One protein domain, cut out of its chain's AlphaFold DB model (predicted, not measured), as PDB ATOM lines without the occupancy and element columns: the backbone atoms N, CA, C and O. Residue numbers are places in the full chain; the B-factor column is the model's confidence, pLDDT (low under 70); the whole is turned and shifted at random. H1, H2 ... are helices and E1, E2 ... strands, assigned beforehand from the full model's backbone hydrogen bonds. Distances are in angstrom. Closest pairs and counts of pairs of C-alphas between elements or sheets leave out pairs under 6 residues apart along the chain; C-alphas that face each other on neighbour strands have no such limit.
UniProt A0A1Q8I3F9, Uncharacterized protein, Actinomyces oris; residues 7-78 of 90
ATOM      1  N   ARG A   7     126.847 143.011 102.551       90.00
ATOM      2  CA  ARG A   7     127.163 142.773 103.976       90.00
ATOM      3  C   ARG A   7     126.220 141.769 104.650       90.00
ATOM      4  O   ARG A   7     126.528 141.269 105.726       90.00
ATOM      5  N   ALA A   8     125.081 141.461 104.034       91.62
ATOM      6  CA  ALA A   8     124.162 140.427 104.498       91.62
ATOM      7  C   ALA A   8     124.532 139.020 103.984       91.62
ATOM      8  O   ALA A   8     123.767 138.082 104.216       91.62
ATOM      9  N   HIS A   9     125.706 138.876 103.350       91.62
ATOM     10  CA  HIS A   9     126.236 137.635 102.783       91.62
ATOM     11  C   HIS A   9     125.249 136.993 101.801       91.62
ATOM     12  O   HIS A   9     124.669 135.951 102.124       91.62
ATOM     13  N   PRO A  10     125.018 137.630 100.636       92.50
ATOM     14  CA  PRO A  10     124.214 137.038  99.581       92.50
ATOM     15  C   PRO A  10     124.777 135.677  99.194       92.50
ATOM     16  O   PRO A  10     125.983 135.511  99.013       92.50
ATOM     17  N   ARG A  11     123.883 134.708  99.043       90.69
ATOM     18  CA  ARG A  11     124.206 133.380  98.539       90.69
ATOM     19  C   ARG A  11     123.160 132.942  97.551       90.69
ATOM     20  O   ARG A  11     121.962 133.113  97.787       90.69
ATOM     21  N   LEU A  12     123.632 132.352  96.470       88.38
ATOM     22  CA  LEU A  12     122.773 131.740  95.485       88.38
ATOM     23  C   LEU A  12     122.056 130.553  96.136       88.38
ATOM     24  O   LEU A  12     122.698 129.673  96.698       88.38
ATOM     25  N   ALA A  13     120.726 130.594  96.161       87.75
ATOM     26  CA  ALA A  13     119.925 129.604  96.874       87.75
ATOM     27  C   ALA A  13     119.343 128.561  95.920       87.75
ATOM     28  O   ALA A  13     119.442 127.367  96.180       87.75
ATOM     29  N   ARG A  14     118.696 129.015  94.840       86.38
ATOM     30  CA  ARG A  14     118.068 128.146  93.832       86.38
ATOM     31  C   ARG A  14     117.757 128.904  92.543       86.38
ATOM     32  O   ARG A  14     117.611 130.125  92.566       86.38
ATOM     33  N   LEU A  15     117.598 128.153  91.455       83.31
ATOM     34  CA  LEU A  15     116.970 128.584  90.207       83.31
ATOM     35  C   LEU A  15     115.647 127.823  90.057       83.31
ATOM     36  O   LEU A  15     115.643 126.597  90.057       83.31
ATOM     37  N   GLN A  16     114.524 128.535  89.966       83.44
ATOM     38  CA  GLN A  16     113.200 127.929  89.806       83.44
ATOM     39  C   GLN A  16     112.409 128.701  88.755       83.44
ATOM     40  O   GLN A  16     112.204 129.900  88.917       83.44
ATOM     41  N   GLN A  17     111.958 128.021  87.694       84.75
ATOM     42  CA  GLN A  17     111.133 128.620  86.629       84.75
ATOM     43  C   GLN A  17     111.763 129.892  86.028       84.75
ATOM     44  O   GLN A  17     111.100 130.910  85.850       84.75
ATOM     45  N   GLY A  18     113.078 129.868  85.787       82.88
ATOM     46  CA  GLY A  18     113.809 131.030  85.274       82.88
ATOM     47  C   GLY A  18     114.008 132.161  86.289       82.88
ATOM     48  O   GLY A  18     114.479 133.227  85.911       82.88
ATOM     49  N   ILE A  19     113.688 131.958  87.570       85.94
ATOM     50  CA  ILE A  19     113.934 132.920  88.648       85.94
ATOM     51  C   ILE A  19     115.117 132.467  89.502       85.94
ATOM     52  O   ILE A  19     115.073 131.423  90.156       85.94
ATOM     53  N   VAL A  20     116.158 133.294  89.536       88.00
ATOM     54  CA  VAL A  20     117.272 133.194  90.476       88.00
ATOM     55  C   VAL A  20     116.829 133.707  91.839       88.00
ATOM     56  O   VAL A  20     116.361 134.839  91.969       88.00
ATOM     57  N   VAL A  21     117.019 132.887  92.867       89.06
ATOM     58  CA  VAL A  21     116.770 133.250  94.262       89.06
ATOM     59  C   VAL A  21     118.098 133.434  94.984       89.06
ATOM     60  O   VAL A  21     118.904 132.507  95.076       89.06
ATOM     61  N   ILE A  22     118.301 134.626  95.540       89.75
ATOM     62  CA  ILE A  22     119.442 134.983  96.384       89.75
ATOM     63  C   ILE A  22     118.955 135.048  97.829       89.75
ATOM     64  O   ILE A  22     118.017 135.778  98.143       89.75
ATOM     65  N   SER A  23     119.597 134.296  98.712       91.19
ATOM     66  CA  SER A  23     119.326 134.286 100.150       91.19
ATOM     67  C   SER A  23     120.339 135.131 100.917       91.19
ATOM     68  O   SER A  23     121.473 135.317 100.480       91.19
ATOM     69  N   PHE A  24     119.939 135.624 102.089       92.00
ATOM     70  CA  PHE A  24     120.800 136.391 102.995       92.00
ATOM     71  C   PHE A  24     120.757 135.809 104.410       92.00
ATOM     72  O   PHE A  24     119.765 135.190 104.805       92.00
ATOM     73  N   ARG A  25     121.770 136.099 105.242       85.00
ATOM     74  CA  ARG A  25     121.858 135.611 106.642       85.00
ATOM     75  C   ARG A  25     120.628 135.910 107.517       85.00
ATOM     76  O   ARG A  25     120.417 135.227 108.509       85.00
ATOM     77  N   LYS A  26     119.796 136.896 107.159       79.88
ATOM     78  CA  LYS A  26     118.560 137.265 107.883       79.88
ATOM     79  C   LYS A  26     117.270 136.675 107.281       79.88
ATOM     80  O   LYS A  26     116.208 137.257 107.465       79.88
ATOM     81  N   ARG A  27     117.356 135.558 106.541       70.19
ATOM     82  CA  ARG A  27     116.220 134.874 105.876       70.19
ATOM     83  C   ARG A  27     115.386 135.764 104.944       70.19
ATOM     84  O   ARG A  27     114.215 135.495 104.701       70.19
ATOM     85  N   ARG A  28     115.987 136.826 104.411       84.25
ATOM     86  CA  ARG A  28     115.408 137.547 103.275       84.25
ATOM     87  C   ARG A  28     115.792 136.810 101.998       84.25
ATOM     88  O   ARG A  28     116.877 136.228 101.934       84.25
ATOM     89  N   GLU A  29     114.908 136.855 101.015       89.12
ATOM     90  CA  GLU A  29     115.174 136.384  99.661       89.12
ATOM     91  C   GLU A  29     115.012 137.552  98.691       89.12
ATOM     92  O   GLU A  29     114.144 138.406  98.870       89.12
ATOM     93  N   LEU A  30     115.852 137.573  97.666       89.44
ATOM     94  CA  LEU A  30     115.761 138.476  96.531       89.44
ATOM     95  C   LEU A  30     115.626 137.620  95.273       89.44
ATOM     96  O   LEU A  30     116.354 136.641  95.110       89.44
ATOM     97  N   LYS A  31     114.643 137.946  94.432       88.12
ATOM     98  CA  LYS A  31     114.260 137.148  93.266       88.12
ATOM     99  C   LYS A  31     114.522 137.948  91.997       88.12
ATOM    100  O   LYS A  31     113.986 139.043  91.861       88.12
ATOM    101  N   TYR A  32     115.301 137.385  91.081       83.50
ATOM    102  CA  TYR A  32     115.620 137.999  89.792       83.50
ATOM    103  C   TYR A  32     115.349 137.032  88.645       83.50
ATOM    104  O   TYR A  32     115.778 135.882  88.723       83.50
ATOM    105  N   PRO A  33     114.692 137.462  87.559       82.12
ATOM    106  CA  PRO A  33     114.596 136.640  86.362       82.12
ATOM    107  C   PRO A  33     115.985 136.453  85.743       82.12
ATOM    108  O   PRO A  33     116.685 137.429  85.473       82.12
ATOM    109  N   ILE A  34     116.383 135.201  85.513       76.62
ATOM    110  CA  ILE A  34     117.687 134.859  84.935       76.62
ATOM    111  C   ILE A  34     117.825 135.362  83.499       76.62
ATOM    112  O   ILE A  34     118.931 135.598  83.041       76.62
ATOM    113  N   SER A  35     116.704 135.612  82.819       74.44
ATOM    114  CA  SER A  35     116.666 136.216  81.485       74.44
ATOM    115  C   SER A  35     117.362 137.579  81.406       74.44
ATOM    116  O   SER A  35     117.735 138.002  80.318       74.44
ATOM    117  N   PHE A  36     117.545 138.272  82.535       69.25
ATOM    118  CA  PHE A  36     118.288 139.533  82.597       69.25
ATOM    119  C   PHE A  36     119.791 139.359  82.844       69.25
ATOM    120  O   PHE A  36     120.529 140.340  82.810       69.25
ATOM    121  N   LEU A  37     120.251 138.137  83.110       68.38
ATOM    122  CA  LEU A  37     121.644 137.831  83.401       68.38
ATOM    123  C   LEU A  37     122.209 136.991  82.250       68.38
ATOM    124  O   LEU A  37     121.979 135.785  82.218       68.38
ATOM    125  N   PRO A  38     122.988 137.577  81.323       69.00
ATOM    126  CA  PRO A  38     123.754 136.810  80.342       69.00
ATOM    127  C   PRO A  38     124.974 136.153  81.018       69.00
ATOM    128  O   PRO A  38     126.105 136.321  80.575       69.00
ATOM    129  N   LEU A  39     124.754 135.471  82.145       78.50
ATOM    130  CA  LEU A  39     125.764 134.856  82.999       78.50
ATOM    131  C   LEU A  39     125.342 133.427  83.321       78.50
ATOM    132  O   LEU A  39     124.167 133.156  83.581       78.50
ATOM    133  N   THR A  40     126.311 132.518  83.383       80.25
ATOM    134  CA  THR A  40     126.056 131.184  83.927       80.25
ATOM    135  C   THR A  40     125.800 131.261  85.434       80.25
ATOM    136  O   THR A  40     126.198 132.204  86.124       80.25
ATOM    137  N   PHE A  41     125.153 130.234  85.986       80.25
ATOM    138  CA  PHE A  41     124.889 130.151  87.424       80.25
ATOM    139  C   PHE A  41     126.184 130.184  88.254       80.25
ATOM    140  O   PHE A  41     126.235 130.856  89.282       80.25
ATOM    141  N   ARG A  42     127.251 129.532  87.770       83.12
ATOM    142  CA  ARG A  42     128.574 129.527  88.410       83.12
ATOM    143  C   ARG A  42     129.235 130.902  88.363       83.12
ATOM    144  O   ARG A  42     129.742 131.363  89.382       83.12
ATOM    145  N   GLN A  43     129.170 131.592  87.225       87.69
ATOM    146  CA  GLN A  43     129.645 132.972  87.116       87.69
ATOM    147  C   GLN A  43     128.925 133.887  88.110       87.69
ATOM    148  O   GLN A  43     129.557 134.698  88.787       87.69
ATOM    149  N   PHE A  44     127.608 133.721  88.251       88.62
ATOM    150  CA  PHE A  44     126.836 134.493  89.213       88.62
ATOM    151  C   PHE A  44     127.175 134.132  90.666       88.62
ATOM    152  O   PHE A  44     127.355 135.021  91.496       88.62
ATOM    153  N   GLU A  45     127.336 132.848  90.983       89.06
ATOM    154  CA  GLU A  45     127.787 132.391  92.300       89.06
ATOM    155  C   GLU A  45     129.170 132.946  92.657       89.06
ATOM    156  O   GLU A  45     129.356 133.485  93.751       89.06
ATOM    157  N   ARG A  46     130.126 132.877  91.726       91.56
ATOM    158  CA  ARG A  46     131.479 133.418  91.889       91.56
ATOM    159  C   ARG A  46     131.441 134.920  92.123       91.56
ATOM    160  O   ARG A  46     132.079 135.400  93.056       91.56
ATOM    161  N   LEU A  47     130.633 135.646  91.353       93.12
ATOM    162  CA  LEU A  47     130.399 137.071  91.560       93.12
ATOM    163  C   LEU A  47     129.895 137.351  92.982       93.12
ATOM    164  O   LEU A  47     130.450 138.205  93.680       93.12
ATOM    165  N   LEU A  48     128.886 136.602  93.441       93.75
ATOM    166  CA  LEU A  48     128.342 136.761  94.788       93.75
ATOM    167  C   LEU A  48     129.373 136.469  95.878       93.75
ATOM    168  O   LEU A  48     129.473 137.223  96.852       93.75
ATOM    169  N   ASN A  49     130.137 135.392  95.716       94.38
ATOM    170  CA  ASN A  49     131.146 134.974  96.675       94.38
ATOM    171  C   ASN A  49     132.276 136.006  96.771       94.38
ATOM    172  O   ASN A  49     132.532 136.510  97.864       94.38
ATOM    173  N   THR A  50     132.867 136.399  95.638       95.88
ATOM    174  CA  THR A  50     133.997 137.338  95.586       95.88
ATOM    175  C   THR A  50     133.658 138.667  96.248       95.88
ATOM    176  O   THR A  50     134.376 139.108  97.139       95.88
ATOM    177  N   PHE A  51     132.529 139.294  95.905       95.88
ATOM    178  CA  PHE A  51     132.157 140.575  96.516       95.88
ATOM    179  C   PHE A  51     131.662 140.446  97.959       95.88
ATOM    180  O   PHE A  51     131.626 141.430  98.705       95.88
ATOM    181  N   THR A  52     131.286 139.246  98.398       94.50
ATOM    182  CA  THR A  52     130.993 138.988  99.809       94.50
ATOM    183  C   THR A  52     132.280 138.933 100.631       94.50
ATOM    184  O   THR A  52     132.339 139.566 101.693       94.50
ATOM    185  N   THR A  53     133.297 138.213 100.149       95.12
ATOM    186  CA  THR A  53     134.546 137.941 100.876       95.12
ATOM    187  C   THR A  53     135.586 139.045 100.728       95.12
ATOM    188  O   THR A  53     136.276 139.349 101.697       95.12
ATOM    189  N   ASP A  54     135.667 139.692  99.566       96.12
ATOM    190  CA  ASP A  54     136.633 140.752  99.284       96.12
ATOM    191  C   ASP A  54     135.990 142.143  99.405       96.12
ATOM    192  O   ASP A  54     135.245 142.623  98.544       96.12
ATOM    193  N   GLY A  55     136.281 142.813 100.523       93.94
ATOM    194  CA  GLY A  55     135.782 144.155 100.802       93.94
ATOM    195  C   GLY A  55     136.383 145.251  99.919       93.94
ATOM    196  O   GLY A  55     135.702 146.253  99.699       93.94
ATOM    197  N   GLN A  56     137.608 145.065  99.416       94.38
ATOM    198  CA  GLN A  56     138.289 146.032  98.552       94.38
ATOM    199  C   GLN A  56     137.698 145.982  97.145       94.38
ATOM    200  O   GLN A  56     137.265 147.014  96.632       94.38
ATOM    201  N   LEU A  57     137.564 144.786  96.561       95.38
ATOM    202  CA  LEU A  57     136.877 144.612  95.277       95.38
ATOM    203  C   LEU A  57     135.425 145.087  95.356       95.38
ATOM    204  O   LEU A  57     134.947 145.777  94.458       95.38
ATOM    205  N   ARG A  58     134.726 144.806  96.463       95.69
ATOM    206  CA  ARG A  58     133.362 145.310  96.669       95.69
ATOM    207  C   ARG A  58     133.291 146.837  96.706       95.69
ATOM    208  O   ARG A  58     132.320 147.395  96.204       95.69
ATOM    209  N   ALA A  59     134.266 147.521  97.304       94.50
ATOM    210  CA  ALA A  59     134.266 148.984  97.363       94.50
ATOM    211  C   ALA A  59     134.338 149.622  95.963       94.50
ATOM    212  O   ALA A  59     133.730 150.670  95.738       94.50
ATOM    213  N   LYS A  60     134.995 148.951  95.004       95.56
ATOM    214  CA  LYS A  60     135.100 149.406  93.609       95.56
ATOM    215  C   LYS A  60     133.769 149.424  92.857       95.56
ATOM    216  O   LYS A  60     133.650 150.162  91.883       95.56
ATOM    217  N   LEU A  61     132.751 148.684  93.317       93.31
ATOM    218  CA  LEU A  61     131.425 148.644  92.680       93.31
ATOM    219  C   LEU A  61     130.705 150.000  92.667       93.31
ATOM    220  O   LEU A  61     129.812 150.202  91.849       93.31
ATOM    221  N   SER A  62     131.080 150.923  93.554       91.31
ATOM    222  CA  SER A  62     130.512 152.277  93.603       91.31
ATOM    223  C   SER A  62     131.286 153.295  92.756       91.31
ATOM    224  O   SER A  62     130.913 154.465  92.735       91.31
ATOM    225  N   GLY A  63     132.390 152.889  92.124       91.50
ATOM    226  CA  GLY A  63     133.322 153.779  91.431       91.50
ATOM    227  C   GLY A  63     133.401 153.540  89.920       91.50
ATOM    228  O   GLY A  63     132.751 152.640  89.389       91.50
ATOM    229  N   PRO A  64     134.239 154.313  89.207       94.19
ATOM    230  CA  PRO A  64     134.414 154.181  87.757       94.19
ATOM    231  C   PRO A  64     134.984 152.815  87.336       94.19
ATOM    232  O   PRO A  64     134.779 152.373  86.211       94.19
ATOM    233  N   GLU A  65     135.661 152.113  88.246       93.75
ATOM    234  CA  GLU A  65     136.221 150.777  88.012       93.75
ATOM    235  C   GLU A  65     135.192 149.643  88.147       93.75
ATOM    236  O   GLU A  65     135.553 148.477  87.971       93.75
ATOM    237  N   ALA A  66     133.927 149.943  88.472       93.19
ATOM    238  CA  ALA A  66     132.911 148.935  88.775       93.19
ATOM    239  C   ALA A  66     132.752 147.904  87.652       93.19
ATOM    240  O   ALA A  66     132.792 146.702  87.912       93.19
ATOM    241  N   LEU A  67     132.636 148.367  86.402       91.00
ATOM    242  CA  LEU A  67     132.473 147.487  85.246       91.00
ATOM    243  C   LEU A  67     133.686 146.567  85.063       91.00
ATOM    244  O   LEU A  67     133.519 145.355  84.985       91.00
ATOM    245  N   ASN A  68     134.900 147.122  85.068       92.56
ATOM    246  CA  ASN A  68     136.130 146.336  84.917       92.56
ATOM    247  C   ASN A  68     136.293 145.319  86.049       92.56
ATOM    248  O   ASN A  68     136.691 144.185  85.811       92.56
ATOM    249  N   THR A  69     135.936 145.704  87.274       95.12
ATOM    250  CA  THR A  69     135.981 144.812  88.435       95.12
ATOM    251  C   THR A  69     135.009 143.644  88.266       95.12
ATOM    252  O   THR A  69     135.372 142.502  88.528       95.12
ATOM    253  N   VAL A  70     133.784 143.906  87.799       93.38
ATOM    254  CA  VAL A  70     132.797 142.854  87.513       93.38
ATOM    255  C   VAL A  70     133.283 141.943  86.388       93.38
ATOM    256  O   VAL A  70     133.244 140.729  86.550       93.38
ATOM    257  N   LEU A  71     133.784 142.502  85.285       91.56
ATOM    258  CA  LEU A  71     134.287 141.719  84.154       91.56
ATOM    259  C   LEU A  71     135.459 140.816  84.555       91.56
ATOM    260  O   LEU A  71     135.431 139.636  84.228       91.56
ATOM    261  N   ALA A  72     136.416 141.323  85.337       93.31
ATOM    262  CA  ALA A  72     137.537 140.531  85.846       93.31
ATOM    263  C   ALA A  72     137.070 139.343  86.709       93.31
ATOM    264  O   ALA A  72     137.596 138.240  86.600       93.31
ATOM    265  N   VAL A  73     136.040 139.536  87.540       93.56
ATOM    266  CA  VAL A  73     135.448 138.446  88.339       93.56
ATOM    267  C   VAL A  73     134.701 137.431  87.471       93.56
ATOM    268  O   VAL A  73     134.558 136.280  87.875       93.56
ATOM    269  N   LEU A  74     134.223 137.839  86.298       91.38
ATOM    270  CA  LEU A  74     133.477 136.997  85.365       91.38
ATOM    271  C   LEU A  74     134.353 136.310  84.315       91.38
ATOM    272  O   LEU A  74     133.846 135.427  83.616       91.38
ATOM    273  N   GLU A  75     135.638 136.665  84.212       89.88
ATOM    274  CA  GLU A  75     136.582 135.985  83.324       89.88
ATOM    275  C   GLU A  75     136.549 134.478  83.602       89.88
ATOM    276  O   GLU A  75     136.752 134.081  84.756       89.88
ATOM    277  N   PRO A  76     136.251 133.629  82.602       87.06
ATOM    278  CA  PRO A  76     136.127 132.194  82.818       87.06
ATOM    279  C   PRO A  76     137.418 131.606  83.379       87.06
ATOM    280  O   PRO A  76     138.491 131.852  82.811       87.06
ATOM    281  N   THR A  77     137.311 130.824  84.454       87.88
ATOM    282  CA  THR A  77     138.446 130.047  84.972       87.88
ATOM    283  C   THR A  77     138.803 128.915  84.006       87.88
ATOM    284  O   THR A  77     138.013 128.572  83.126       87.88
ATOM    285  N   GLU A  78     139.986 128.317  84.142       86.81
ATOM    286  CA  GLU A  78     140.412 127.228  83.252       86.81
ATOM    287  C   GLU A  78     139.466 126.017  83.338       86.81
ATOM    288  O   GLU A  78     139.122 125.395  82.333       86.81
TER     289      GLU A  78
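AT A GLANCE: This is residues 7 to 78 of the 90 residues of an uncharacterized protein of Actinomyces oris (UniProt A0A1Q8I3F9). Look for a small sheet of three antiparallel strands, E1, E2 and E3, with the long helix H1 packed over one face at its E1 side. Two shorter helices, H2 and H3, pack on H1 away from the sheet, so that H1 sits in the middle between strands and helices. The printed part has 72 residues, with three named strands followed by three named helices: E1, E2, E3, H1, H2, H3. The sheet's order is E1, E2, E3, and the class is mixed, helices and strands. The whole is compact, with a radius of gyration of the C-alphas of 12.5 A and spans of 33 by 28 by 23 A.

IN THESE COORDINATES: Find C-alpha 11 at (124.206, 133.380, 98.539); from there E1, residues 11 to 16, runs 15.1 A. Next come E2, residues 19 to 23, 12.8 A long, and E3, residues 29 to 33, 13.3 A long. Then find C-alpha 41 at (124.889, 130.151, 87.424), where H1, residues 41 to 53, begins its 18.3 A. H2 holds residues 55 to 60 and measures 8.9 A. H3, residues 66 to 74, runs 12.4 A and ends with C-alpha 74 at (133.477, 136.997, 85.365).

HOW THE PARTS SIT: Begin at the sheet, where E1, E2 and E3 form a meander, each strand the antiparallel neighbour of the one before. In the hairpin of E1 and E2, at 152 degrees, N 13 and O 21 are within hydrogen-bond range at 2.9 A. In the hairpin of E2 and E3, at 157 degrees, look at N 20 and O 32, 2.7 A apart. H1 is on one face of this sheet, giving two layers, a helix over a sheet, at a height over the sheet of 8.5 A. It lies over E1 and runs along the strands, at 9 degrees to E1 on the local plane; the closest C-alphas of the two are those of Leu 12 and Glu 45, 6.0 A apart. H1 and H3 touch at a steep tilt of 59 degrees, opposite ways, with the C-alphas of Gln 43 and Leu 74 closest at 5.8 A. H1 touches H2 only at the corner, with residues 50 to 52 alone; the closest C-alphas, of Phe 51 and Arg 58, are 4.9 A apart. H2 and H3 only just touch, with 3 pairs of C-alphas within 8 A, the closest being Lys 60 and Ala 66 at 5.3 A. H2 and H3 are apart from E1, E2 and E3. In H1, H2 and H3 every O i to N i+4 pair is within hydrogen-bond range.

THE WHOLE: The two C-alphas farthest apart are those of Gln 17 and Pro 64, 34.6 A. The printed part has no cut and no long link. Mean pLDDT of the printed part is 88.3; look for values under 70 at residues 36 to 38.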